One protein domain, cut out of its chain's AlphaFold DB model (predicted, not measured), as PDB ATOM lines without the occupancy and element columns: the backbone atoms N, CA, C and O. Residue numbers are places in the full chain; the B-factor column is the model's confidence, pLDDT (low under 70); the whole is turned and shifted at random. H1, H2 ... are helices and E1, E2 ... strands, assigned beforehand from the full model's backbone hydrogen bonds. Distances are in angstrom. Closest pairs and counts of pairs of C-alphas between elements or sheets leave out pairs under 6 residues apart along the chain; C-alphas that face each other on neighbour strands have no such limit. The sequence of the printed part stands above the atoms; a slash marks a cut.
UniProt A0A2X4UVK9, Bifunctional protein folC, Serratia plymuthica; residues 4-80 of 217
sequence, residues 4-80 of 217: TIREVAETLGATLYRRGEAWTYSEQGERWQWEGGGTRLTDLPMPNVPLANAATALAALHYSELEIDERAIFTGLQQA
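What this domain is: This is residues 4 to 80 of the 217 residues of the protein "Bifunctional protein folC" of Serratia plymuthica (UniProt A0A2X4UVK9). A twisted sheet of three strands has H2 slantwise over one face, while H3 grazes it beside the edge strand E3. H1 sits away from this body at one end of the longest axis, on a long link. The printed part has 77 residues, in the order H1, E1, E2, E3, H2, H3; the sheet, E1 - E2 - E3, is antiparallel, and the class is mixed, helices and strands. It is only just compact, close to loose, with a radius of gyration of the C-alphas of 13.4 A, and spans 40 by 26 by 22 A.

How they stand to each other: H1, residues 4 to 11, is not on the sheet and is apart from H2, residues 51 to 62, and H3, residues 70 to 79. E1, residues 23 to 28, E2, residues 31 to 36, and E3, residues 39 to 45, form a meander, each strand the antiparallel neighbour of the one before. In the hairpin E1 and E2, N 24 and O 35 are 2.8 A apart; in the hairpin E2 and E3, N 41 and O 34 are 2.8 A apart, both within hydrogen-bond range. H2 is on one face of the sheet, making two layers, at a height over the sheet of 9.1 A, over E1 and E2; its closest C-alphas to E1 are Tyr 25 and Ala 55, 6.6 A. On the local plane it stands at 42 degrees to E1, slantwise to the strands. H3 only grazes the sheet with residues 70 to 78; the closest C-alphas of E3 and H3 are Pro 45 and Gln 78, 6.5 A. H2 and H3 are close but not clearly touching, with the C-alphas of Ala 54 and Leu 77 closest at 7.3 A. In H1, H2 and H3 every O i to N i+4 pair is within hydrogen-bond range.

Where its parts are: H1 begins at C-alpha 4, (-25.454, 43.905, -61.677), and is 10.3 A long. E1, E2 and E3 measure 17.0 A, 17.5 A and 17.2 A, H2 16.3 A. H3, 14.3 A, ends at C-alpha 79, (-22.778, 13.624, -44.809).

The domain as a whole: The C-alphas farthest apart, Thr 11 and Glu 30, are 41.0 A apart. The printed part has no cut, the link H1 to E1 is long, and no printed residue is under 70 in pLDDT.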
ATOM      1  N   THR A   4     -25.201  44.644 -60.434       91.69
ATOM      2  CA  THR A   4     -25.454  43.905 -61.677       91.69
ATOM      3  C   THR A   4     -26.243  42.610 -61.477       91.69
ATOM      4  O   THR A   4     -26.995  42.212 -62.359       91.69
ATOM      5  N   ILE A   5     -26.137  41.940 -60.322       93.00
ATOM      6  CA  ILE A   5     -26.918  40.718 -60.062       93.00
ATOM      7  C   ILE A   5     -28.406  41.046 -59.886       93.00
ATOM      8  O   ILE A   5     -29.255  40.287 -60.352       93.00
ATOM      9  N   ARG A   6     -28.728  42.168 -59.229       91.44
ATOM     10  CA  ARG A   6     -30.115  42.619 -59.047       91.44
ATOM     11  C   ARG A   6     -30.719  43.017 -60.391       91.44
ATOM     12  O   ARG A   6     -31.781  42.517 -60.737       91.44
ATOM     13  N   GLU A   7     -29.999  43.827 -61.158       94.00
ATOM     14  CA  GLU A   7     -30.428  44.288 -62.485       94.00
ATOM     15  C   GLU A   7     -30.700  43.120 -63.442       94.00
ATOM     16  O   GLU A   7     -31.710  43.100 -64.147       94.00
ATOM     17  N   VAL A   8     -29.829  42.105 -63.450       96.06
ATOM     18  CA  VAL A   8     -30.018  40.905 -64.277       96.06
ATOM     19  C   VAL A   8     -31.234  40.100 -63.816       96.06
ATOM     20  O   VAL A   8     -32.001  39.641 -64.660       96.06
ATOM     21  N   ALA A   9     -31.447  39.944 -62.505       95.31
ATOM     22  CA  ALA A   9     -32.623  39.246 -61.987       95.31
ATOM     23  C   ALA A   9     -33.926  39.956 -62.391       95.31
ATOM     24  O   ALA A   9     -34.846  39.303 -62.878       95.31
ATOM     25  N   GLU A  10     -33.970  41.284 -62.273       94.75
ATOM     26  CA  GLU A  10     -35.103  42.111 -62.703       94.75
ATOM     27  C   GLU A  10     -35.350  41.992 -64.212       94.75
ATOM     28  O   GLU A  10     -36.476  41.740 -64.636       94.75
ATOM     29  N   THR A  11     -34.289  42.082 -65.021       96.75
ATOM     30  CA  THR A  11     -34.362  41.951 -66.487       96.75
ATOM     31  C   THR A  11     -34.920  40.594 -66.919       96.75
ATOM     32  O   THR A  11     -35.669  40.507 -67.890       96.75
ATOM     33  N   LEU A  12     -34.566  39.525 -66.204       96.94
ATOM     34  CA  LEU A  12     -35.021  38.165 -66.493       96.94
ATOM     35  C   LEU A  12     -36.362  37.816 -65.826       96.94
ATOM     36  O   LEU A  12     -36.860  36.711 -66.031       96.94
ATOM     37  N   GLY A  13     -36.937  38.710 -65.014       96.25
ATOM     38  CA  GLY A  13     -38.129  38.418 -64.211       96.25
ATOM     39  C   GLY A  13     -37.906  37.319 -63.162       96.25
ATOM     40  O   GLY A  13     -38.859  36.676 -62.726       96.25
ATOM     41  N   ALA A  14     -36.654  37.069 -62.774       95.75
ATOM     42  CA  ALA A  14     -36.304  36.064 -61.783       95.75
ATOM     43  C   ALA A  14     -36.550  36.594 -60.364       95.75
ATOM     44  O   ALA A  14     -36.208  37.732 -60.036       95.75
ATOM     45  N   THR A  15     -37.088  35.746 -59.484       94.75
ATOM     46  CA  THR A  15     -37.244  36.115 -58.072       94.75
ATOM     47  C   THR A  15     -35.905  35.981 -57.348       94.75
ATOM     48  O   THR A  15     -35.320  34.899 -57.301       94.75
ATOM     49  N   LEU A  16     -35.407  37.082 -56.782       94.81
ATOM     50  CA  LEU A  16     -34.096  37.130 -56.137       94.81
ATOM     51  C   LEU A  16     -34.196  36.940 -54.615       94.81
ATOM     52  O   LEU A  16     -34.565  37.862 -53.890       94.81
ATOM     53  N   TYR A  17     -33.762  35.778 -54.116       95.44
ATOM     54  CA  TYR A  17     -33.659  35.487 -52.680       95.44
ATOM     55  C   TYR A  17     -32.208  35.550 -52.194       95.44
ATOM     56  O   TYR A  17     -31.410  34.638 -52.421       95.44
ATOM     57  N   ARG A  18     -31.841  36.622 -51.487       94.25
ATOM     58  CA  ARG A  18     -30.456  36.856 -51.043       94.25
ATOM     59  C   ARG A  18     -30.270  36.771 -49.532       94.25
ATOM     60  O   ARG A  18     -31.157  37.129 -48.753       94.25
ATOM     61  N   ARG A  19     -29.050  36.396 -49.140       95.94
ATOM     62  CA  ARG A  19     -28.593  36.469 -47.753       95.94
ATOM     63  C   ARG A  19     -28.683  37.907 -47.232       95.94
ATOM     64  O   ARG A  19     -28.240  38.828 -47.914       95.94
ATOM     65  N   GLY A  20     -29.193  38.074 -46.017       95.12
ATOM     66  CA  GLY A  20     -29.364  39.358 -45.335       95.12
ATOM     67  C   GLY A  20     -30.662  40.091 -45.678       95.12
ATOM     68  O   GLY A  20     -30.982  41.054 -44.993       95.12
ATOM     69  N   GLU A  21     -31.415  39.637 -46.686       93.94
ATOM     70  CA  GLU A  21     -32.749  40.177 -46.996       93.94
ATOM     71  C   GLU A  21     -33.816  39.076 -46.914       93.94
ATOM     72  O   GLU A  21     -34.725  39.165 -46.097       93.94
ATOM     73  N   ALA A  22     -33.688  38.009 -47.709       96.69
ATOM     74  CA  ALA A  22     -34.668  36.917 -47.750       96.69
ATOM     75  C   ALA A  22     -34.380  35.804 -46.731       96.69
ATOM     76  O   ALA A  22     -35.296  35.141 -46.247       96.69
ATOM     77  N   TRP A  23     -33.101  35.592 -46.422       98.00
ATOM     78  CA  TRP A  23     -32.645  34.548 -45.509       98.00
ATOM     79  C   TRP A  23     -31.328  34.928 -44.829       98.00
ATOM     80  O   TRP A  23     -30.597  35.804 -45.292       98.00
ATOM     81  N   THR A  24     -30.985  34.268 -43.730       98.25
ATOM     82  CA  THR A  24     -29.734  34.458 -42.994       98.25
ATOM     83  C   THR A  24     -29.330  33.184 -42.249       98.25
ATOM     84  O   THR A  24     -30.062  32.198 -42.215       98.25
ATOM     85  N   TYR A  25     -28.133  33.192 -41.669       98.25
ATOM     86  CA  TYR A  25     -27.663  32.141 -40.775       98.25
ATOM     87  C   TYR A  25     -26.706  32.707 -39.726       98.25
ATOM     88  O   TYR A  25     -26.104  33.768 -39.928       98.25
ATOM     89  N   SER A  26     -26.535  31.977 -38.626       97.31
ATOM     90  CA  SER A  26     -25.598  32.337 -37.553       97.31
ATOM     91  C   SER A  26     -25.013  31.102 -36.871       97.31
ATOM     92  O   SER A  26     -25.703  30.093 -36.725       97.31
ATOM     93  N   GLU A  27     -23.750  31.204 -36.461       95.31
ATOM     94  CA  GLU A  27     -23.028  30.182 -35.695       95.31
ATOM     95  C   GLU A  27     -23.363  30.287 -34.198       95.31
ATOM     96  O   GLU A  27     -23.476  31.384 -33.652       95.31
ATOM     97  N   GLN A  28     -23.496  29.140 -33.534       92.06
ATOM     98  CA  GLN A  28     -23.742  28.989 -32.099       92.06
ATOM     99  C   GLN A  28     -22.842  27.871 -31.548       92.06
ATOM    100  O   GLN A  28     -23.288  26.758 -31.270       92.06
ATOM    101  N   GLY A  29     -21.542  28.149 -31.428       87.69
ATOM    102  CA  GLY A  29     -20.558  27.153 -30.989       87.69
ATOM    103  C   GLY A  29     -20.387  26.032 -32.017       87.69
ATOM    104  O   GLY A  29     -19.989  26.290 -33.148       87.69
ATOM    105  N   GLU A  30     -20.697  24.792 -31.631       89.94
ATOM    106  CA  GLU A  30     -20.625  23.601 -32.502       89.94
ATOM    107  C   GLU A  30     -21.903  23.362 -33.323       89.94
ATOM    108  O   GLU A  30     -22.060  22.331 -33.981       89.94
ATOM    109  N   ARG A  31     -22.837  24.310 -33.275       96.00
ATOM    110  CA  ARG A  31     -24.123  24.273 -33.968       96.00
ATOM    111  C   ARG A  31     -24.344  25.569 -34.719       96.00
ATOM    112  O   ARG A  31     -23.632  26.556 -34.532       96.00
ATOM    113  N   TRP A  32     -25.350  25.584 -35.574       97.50
ATOM    114  CA  TRP A  32     -25.763  26.795 -36.262       97.50
ATOM    115  C   TRP A  32     -27.267  26.797 -36.496       97.50
ATOM    116  O   TRP A  32     -27.966  25.812 -36.260       97.50
ATOM    117  N   GLN A  33     -27.773  27.942 -36.929       97.81
ATOM    118  CA  GLN A  33     -29.178  28.115 -37.266       97.81
ATOM    119  C   GLN A  33     -29.321  28.835 -38.601       97.81
ATOM    120  O   GLN A  33     -28.474  29.661 -38.962       97.81
ATOM    121  N   TRP A  34     -30.410  28.533 -39.299       98.31
ATOM    122  CA  TRP A  34     -30.790  29.123 -40.576       98.31
ATOM    123  C   TRP A  34     -32.214  29.674 -40.490       98.31
ATOM    124  O   TRP A  34     -33.094  29.048 -39.899       98.31
ATOM    125  N   GLU A  35     -32.443  30.843 -41.077       97.81
ATOM    126  CA  GLU A  35     -33.731  31.540 -41.062       97.81
ATOM    127  C   GLU A  35     -34.038  32.099 -42.451       97.81
ATOM    128  O   GLU A  35     -33.176  32.730 -43.060       97.81
ATOM    129  N   GLY A  36     -35.260  31.912 -42.949       96.62
ATOM    130  CA  GLY A  36     -35.692  32.433 -44.246       96.62
ATOM    131  C   GLY A  36     -37.119  32.015 -44.590       96.62
ATOM    132  O   GLY A  36     -37.585  30.971 -44.142       96.62
ATOM    133  N   GLY A  37     -37.843  32.866 -45.324       92.69
ATOM    134  CA  GLY A  37     -39.213  32.564 -45.777       92.69
ATOM    135  C   GLY A  37     -40.205  32.202 -44.658       92.69
ATOM    136  O   GLY A  37     -41.102  31.393 -44.863       92.69
ATOM    137  N   GLY A  38     -40.021  32.752 -43.450       93.81
ATOM    138  CA  GLY A  38     -40.834  32.424 -42.268       93.81
ATOM    139  C   GLY A  38     -40.487  31.091 -41.590       93.81
ATOM    140  O   GLY A  38     -41.069  30.766 -40.559       93.81
ATOM    141  N   THR A  39     -39.523  30.340 -42.127       94.25
ATOM    142  CA  THR A  39     -39.004  29.099 -41.543       94.25
ATOM    143  C   THR A  39     -37.741  29.374 -40.736       94.25
ATOM    144  O   THR A  39     -36.916  30.218 -41.100       94.25
ATOM    145  N   ARG A  40     -37.571  28.633 -39.638       96.38
ATOM    146  CA  ARG A  40     -36.375  28.673 -38.798       96.38
ATOM    147  C   ARG A  40     -35.926  27.257 -38.472       96.38
ATOM    148  O   ARG A  40     -36.661  26.510 -37.839       96.38
ATOM    149  N   LEU A  41     -34.704  26.932 -38.874       96.44
ATOM    150  CA  LEU A  41     -34.038  25.671 -38.574       96.44
ATOM    151  C   LEU A  41     -32.974  25.928 -37.505       96.44
ATOM    152  O   LEU A  41     -32.094  26.772 -37.685       96.44
ATOM    153  N   THR A  42     -33.061  25.213 -36.389       96.62
ATOM    154  CA  THR A  42     -32.173  25.385 -35.225       96.62
ATOM    155  C   THR A  42     -31.404  24.107 -34.923       96.62
ATOM    156  O   THR A  42     -31.775  23.043 -35.409       96.62
ATOM    157  N   ASP A  43     -30.338  24.217 -34.125       96.06
ATOM    158  CA  ASP A  43     -29.477  23.090 -33.726       96.06
ATOM    159  C   ASP A  43     -28.889  22.300 -34.915       96.06
ATOM    160  O   ASP A  43     -28.570  21.111 -34.823       96.06
ATOM    161  N   LEU A  44     -28.709  22.969 -36.059       97.31
ATOM    162  CA  LEU A  44     -28.156  22.332 -37.245       97.31
ATOM    163  C   LEU A  44     -26.710  21.885 -36.965       97.31
ATOM    164  O   LEU A  44     -25.932  22.630 -36.352       97.31
ATOM    165  N   PRO A  45     -26.320  20.676 -37.403       96.31
ATOM    166  CA  PRO A  45     -24.958  20.186 -37.246       96.31
ATOM    167  C   PRO A  45     -24.003  21.010 -38.108       96.31
ATOM    168  O   PRO A  45     -24.340  21.387 -39.236       96.31
ATOM    169  N   MET A  46     -22.797  21.269 -37.596       94.25
ATOM    170  CA  MET A  46     -21.755  21.904 -38.399       94.25
ATOM    171  C   MET A  46     -21.399  21.020 -39.605       94.25
ATOM    172  O   MET A  46     -21.099  19.838 -39.428       94.25
ATOM    173  N   PRO A  47     -21.436  21.570 -40.830       93.62
ATOM    174  CA  PRO A  47     -21.118  20.817 -42.031       93.62
ATOM    175  C   PRO A  47     -19.604  20.647 -42.198       93.62
ATOM    176  O   PRO A  47     -18.805  21.473 -41.754       93.62
ATOM    177  N   ASN A  48     -19.206  19.623 -42.953       89.56
ATOM    178  CA  ASN A  48     -17.811  19.436 -43.373       89.56
ATOM    179  C   ASN A  48     -17.432  20.278 -44.609       89.56
ATOM    180  O   ASN A  48     -16.296  20.242 -45.073       89.56
ATOM    181  N   VAL A  49     -18.367  21.071 -45.133       92.38
ATOM    182  CA  VAL A  49     -18.161  22.067 -46.197       92.38
ATOM    183  C   VAL A  49     -18.210  23.487 -45.616       92.38
ATOM    184  O   VAL A  49     -18.663  23.665 -44.486       92.38
ATOM    185  N   PRO A  50     -17.773  24.536 -46.344       92.62
ATOM    186  CA  PRO A  50     -17.913  25.905 -45.857       92.62
ATOM    187  C   PRO A  50     -19.353  26.241 -45.465       92.62
ATOM    188  O   PRO A  50     -20.275  26.066 -46.262       92.62
ATOM    189  N   LEU A  51     -19.535  26.763 -44.250       94.44
ATOM    190  CA  LEU A  51     -20.856  27.025 -43.676       94.44
ATOM    191  C   LEU A  51     -21.713  27.941 -44.558       94.44
ATOM    192  O   LEU A  51     -22.896  27.688 -44.758       94.44
ATOM    193  N   ALA A  52     -21.100  28.964 -45.159       95.06
ATOM    194  CA  ALA A  52     -21.777  29.841 -46.109       95.06
ATOM    195  C   ALA A  52     -22.370  29.078 -47.305       95.06
ATOM    196  O   ALA A  52     -23.460  29.416 -47.768       95.06
ATOM    197  N   ASN A  53     -21.685  28.035 -47.782       96.44
ATOM    198  CA  ASN A  53     -22.147  27.218 -48.900       96.44
ATOM    199  C   ASN A  53     -23.292  26.307 -48.456       96.44
ATOM    200  O   ASN A  53     -24.283  26.207 -49.169       96.44
ATOM    201  N   ALA A  54     -23.194  25.707 -47.264       97.31
ATOM    202  CA  ALA A  54     -24.281  24.916 -46.691       97.31
ATOM    203  C   ALA A  54     -25.549  25.762 -46.492       97.31
ATOM    204  O   ALA A  54     -26.623  25.374 -46.938       97.31
ATOM    205  N   ALA A  55     -25.424  26.962 -45.920       97.94
ATOM    206  CA  ALA A  55     -26.539  27.893 -45.753       97.94
ATOM    207  C   ALA A  55     -27.150  28.347 -47.089       97.94
ATOM    208  O   ALA A  55     -28.365  28.502 -47.192       97.94
ATOM    209  N   THR A  56     -26.317  28.532 -48.118       98.06
ATOM    210  CA  THR A  56     -26.788  28.850 -49.475       98.06
ATOM    211  C   THR A  56     -27.519  27.664 -50.104       98.06
ATOM    212  O   THR A  56     -28.548  27.860 -50.742       98.06
ATOM    213  N   ALA A  57     -27.041  26.434 -49.890       97.75
ATOM    214  CA  ALA A  57     -27.727  25.228 -50.339       97.75
ATOM    215  C   ALA A  57     -29.091  25.075 -49.650       97.75
ATOM    216  O   ALA A  57     -30.077  24.841 -50.338       97.75
ATOM    217  N   LEU A  58     -29.177  25.295 -48.331       97.31
ATOM    218  CA  LEU A  58     -30.462  25.288 -47.619       97.31
ATOM    219  C   LEU A  58     -31.422  26.351 -48.150       97.31
ATOM    220  O   LEU A  58     -32.596  26.056 -48.336       97.31
ATOM    221  N   ALA A  59     -30.930  27.555 -48.449       97.81
ATOM    222  CA  ALA A  59     -31.759  28.583 -49.067       97.81
ATOM    223  C   ALA A  59     -32.282  28.139 -50.440       97.81
ATOM    224  O   ALA A  59     -33.470  28.273 -50.709       97.81
ATOM    225  N   ALA A  60     -31.423  27.567 -51.289       97.56
ATOM    226  CA  ALA A  60     -31.841  27.056 -52.590       97.56
ATOM    227  C   ALA A  60     -32.912  25.962 -52.457       97.56
ATOM    228  O   ALA A  60     -33.921  26.037 -53.144       97.56
ATOM    229  N   LEU A  61     -32.724  25.004 -51.542       96.81
ATOM    230  CA  LEU A  61     -33.691  23.939 -51.260       96.81
ATOM    231  C   LEU A  61     -35.022  24.481 -50.724       96.81
ATOM    232  O   LEU A  61     -36.085  24.048 -51.155       96.81
ATOM    233  N   HIS A  62     -34.974  25.455 -49.813       95.94
ATOM    234  CA  HIS A  62     -36.171  26.073 -49.248       95.94
ATOM    235  C   HIS A  62     -37.027  26.768 -50.319       95.94
ATOM    236  O   HIS A  62     -38.251  26.699 -50.273       95.94
ATOM    237  N   TYR A  63     -36.389  27.405 -51.305       95.88
ATOM    238  CA  TYR A  63     -37.073  28.115 -52.390       95.88
ATOM    239  C   TYR A  63     -37.269  27.275 -53.669       95.88
ATOM    240  O   TYR A  63     -37.731  27.825 -54.666       95.88
ATOM    241  N   SER A  64     -36.939  25.974 -53.679       93.81
ATOM    242  CA  SER A  64     -37.024  25.118 -54.880       93.81
ATOM    243  C   SER A  64     -38.335  24.336 -55.032       93.81
ATOM    244  O   SER A  64     -38.384  23.433 -55.862       93.81
ATOM    245  N   GLU A  65     -39.354  24.613 -54.213       88.75
ATOM    246  CA  GLU A  65     -40.643  23.883 -54.169       88.75
ATOM    247  C   GLU A  65     -40.535  22.385 -53.809       88.75
ATOM    248  O   GLU A  65     -41.528  21.659 -53.843       88.75
ATOM    249  N   LEU A  66     -39.345  21.903 -53.439       95.62
ATOM    250  CA  LEU A  66     -39.141  20.512 -53.043       95.62
ATOM    251  C   LEU A  66     -39.606  20.304 -51.601       95.62
ATOM    252  O   LEU A  66     -39.183  21.017 -50.692       95.62
ATOM    253  N   GLU A  67     -40.414  19.271 -51.378       94.19
ATOM    254  CA  GLU A  67     -40.749  18.820 -50.030       94.19
ATOM    255  C   GLU A  67     -39.574  18.030 -49.449       94.19
ATOM    256  O   GLU A  67     -39.308  16.889 -49.835       94.19
ATOM    257  N   ILE A  68     -38.837  18.655 -48.532       94.38
ATOM    258  CA  ILE A  68     -37.664  18.059 -47.891       94.38
ATOM    259  C   ILE A  68     -37.901  18.005 -46.390       94.38
ATOM    260  O   ILE A  68     -38.070  19.031 -45.737       94.38
ATOM    261  N   ASP A  69     -37.885  16.789 -45.852       94.25
ATOM    262  CA  ASP A  69     -37.996  16.563 -44.416       94.25
ATOM    263  C   ASP A  69     -36.783  17.132 -43.666       94.25
ATOM    264  O   ASP A  69     -35.635  17.021 -44.115       94.25
ATOM    265  N   GLU A  70     -37.010  17.675 -42.472       93.31
ATOM    266  CA  GLU A  70     -35.937  18.225 -41.644       93.31
ATOM    267  C   GLU A  70     -34.873  17.166 -41.328       93.31
ATOM    268  O   GLU A  70     -33.679  17.462 -41.348       93.31
ATOM    269  N   ARG A  71     -35.248  15.893 -41.134       95.88
ATOM    270  CA  ARG A  71     -34.258  14.827 -40.889       95.88
ATOM    271  C   ARG A  71     -33.344  14.603 -42.090       95.88
ATOM    272  O   ARG A  71     -32.168  14.282 -41.898       95.88
ATOM    273  N   ALA A  72     -33.855  14.782 -43.309       96.88
ATOM    274  CA  ALA A  72     -33.050  14.705 -44.523       96.88
ATOM    275  C   ALA A  72     -32.050  15.866 -44.590       96.88
ATOM    276  O   ALA A  72     -30.891  15.643 -44.937       96.88
ATOM    277  N   ILE A  73     -32.451  17.071 -44.168       96.69
ATOM    278  CA  ILE A  73     -31.547  18.224 -44.030       96.69
ATOM    279  C   ILE A  73     -30.430  17.914 -43.028       96.69
ATOM    280  O   ILE A  73     -29.252  18.047 -43.362       96.69
ATOM    281  N   PHE A  74     -30.780  17.461 -41.823       96.62
ATOM    282  CA  PHE A  74     -29.807  17.112 -40.783       96.62
ATOM    283  C   PHE A  74     -28.810  16.054 -41.268       96.62
ATOM    284  O   PHE A  74     -27.597  16.248 -41.167       96.62
ATOM    285  N   THR A  75     -29.320  14.966 -41.847       96.38
ATOM    286  CA  THR A  75     -28.501  13.872 -42.383       96.38
ATOM    287  C   THR A  75     -27.600  14.365 -43.516       96.38
ATOM    288  O   THR A  75     -26.397  14.096 -43.518       96.38
ATOM    289  N   GLY A  76     -28.153  15.140 -44.452       96.75
ATOM    290  CA  GLY A  76     -27.422  15.695 -45.585       96.75
ATOM    291  C   GLY A  76     -26.286  16.618 -45.154       96.75
ATOM    292  O   GLY A  76     -25.182  16.502 -45.674       96.75
ATOM    293  N   LEU A  77     -26.506  17.480 -44.158       96.69
ATOM    294  CA  LEU A  77     -25.467  18.368 -43.623       96.69
ATOM    295  C   LEU A  77     -24.302  17.603 -42.983       96.69
ATOM    296  O   LEU A  77     -23.150  17.994 -43.170       96.69
ATOM    297  N   GLN A  78     -24.582  16.517 -42.258       94.62
ATOM    298  CA  GLN A  78     -23.539  15.678 -41.653       94.62
ATOM    299  C   GLN A  78     -22.727  14.913 -42.705       94.62
ATOM    300  O   GLN A  78     -21.517  14.748 -42.557       94.62
ATOM    301  N   GLN A  79     -23.390  14.446 -43.763       94.94
ATOM    302  CA  GLN A  79     -22.778  13.624 -44.809       94.94
ATOM    303  C   GLN A  79     -22.101  14.446 -45.912       94.94
ATOM    304  O   GLN A  79     -21.200  13.939 -46.585       94.94
ATOM    305  N   ALA A  80     -22.506  15.704 -46.104       94.81
ATOM    306  CA  ALA A  80     -21.973  16.579 -47.139       94.81
ATOM    307  C   ALA A  80     -20.470  16.805 -46.940       94.81
ATOM    308  O   ALA A  80     -20.027  17.555 -46.069       94.81
TER     309      ALA A  80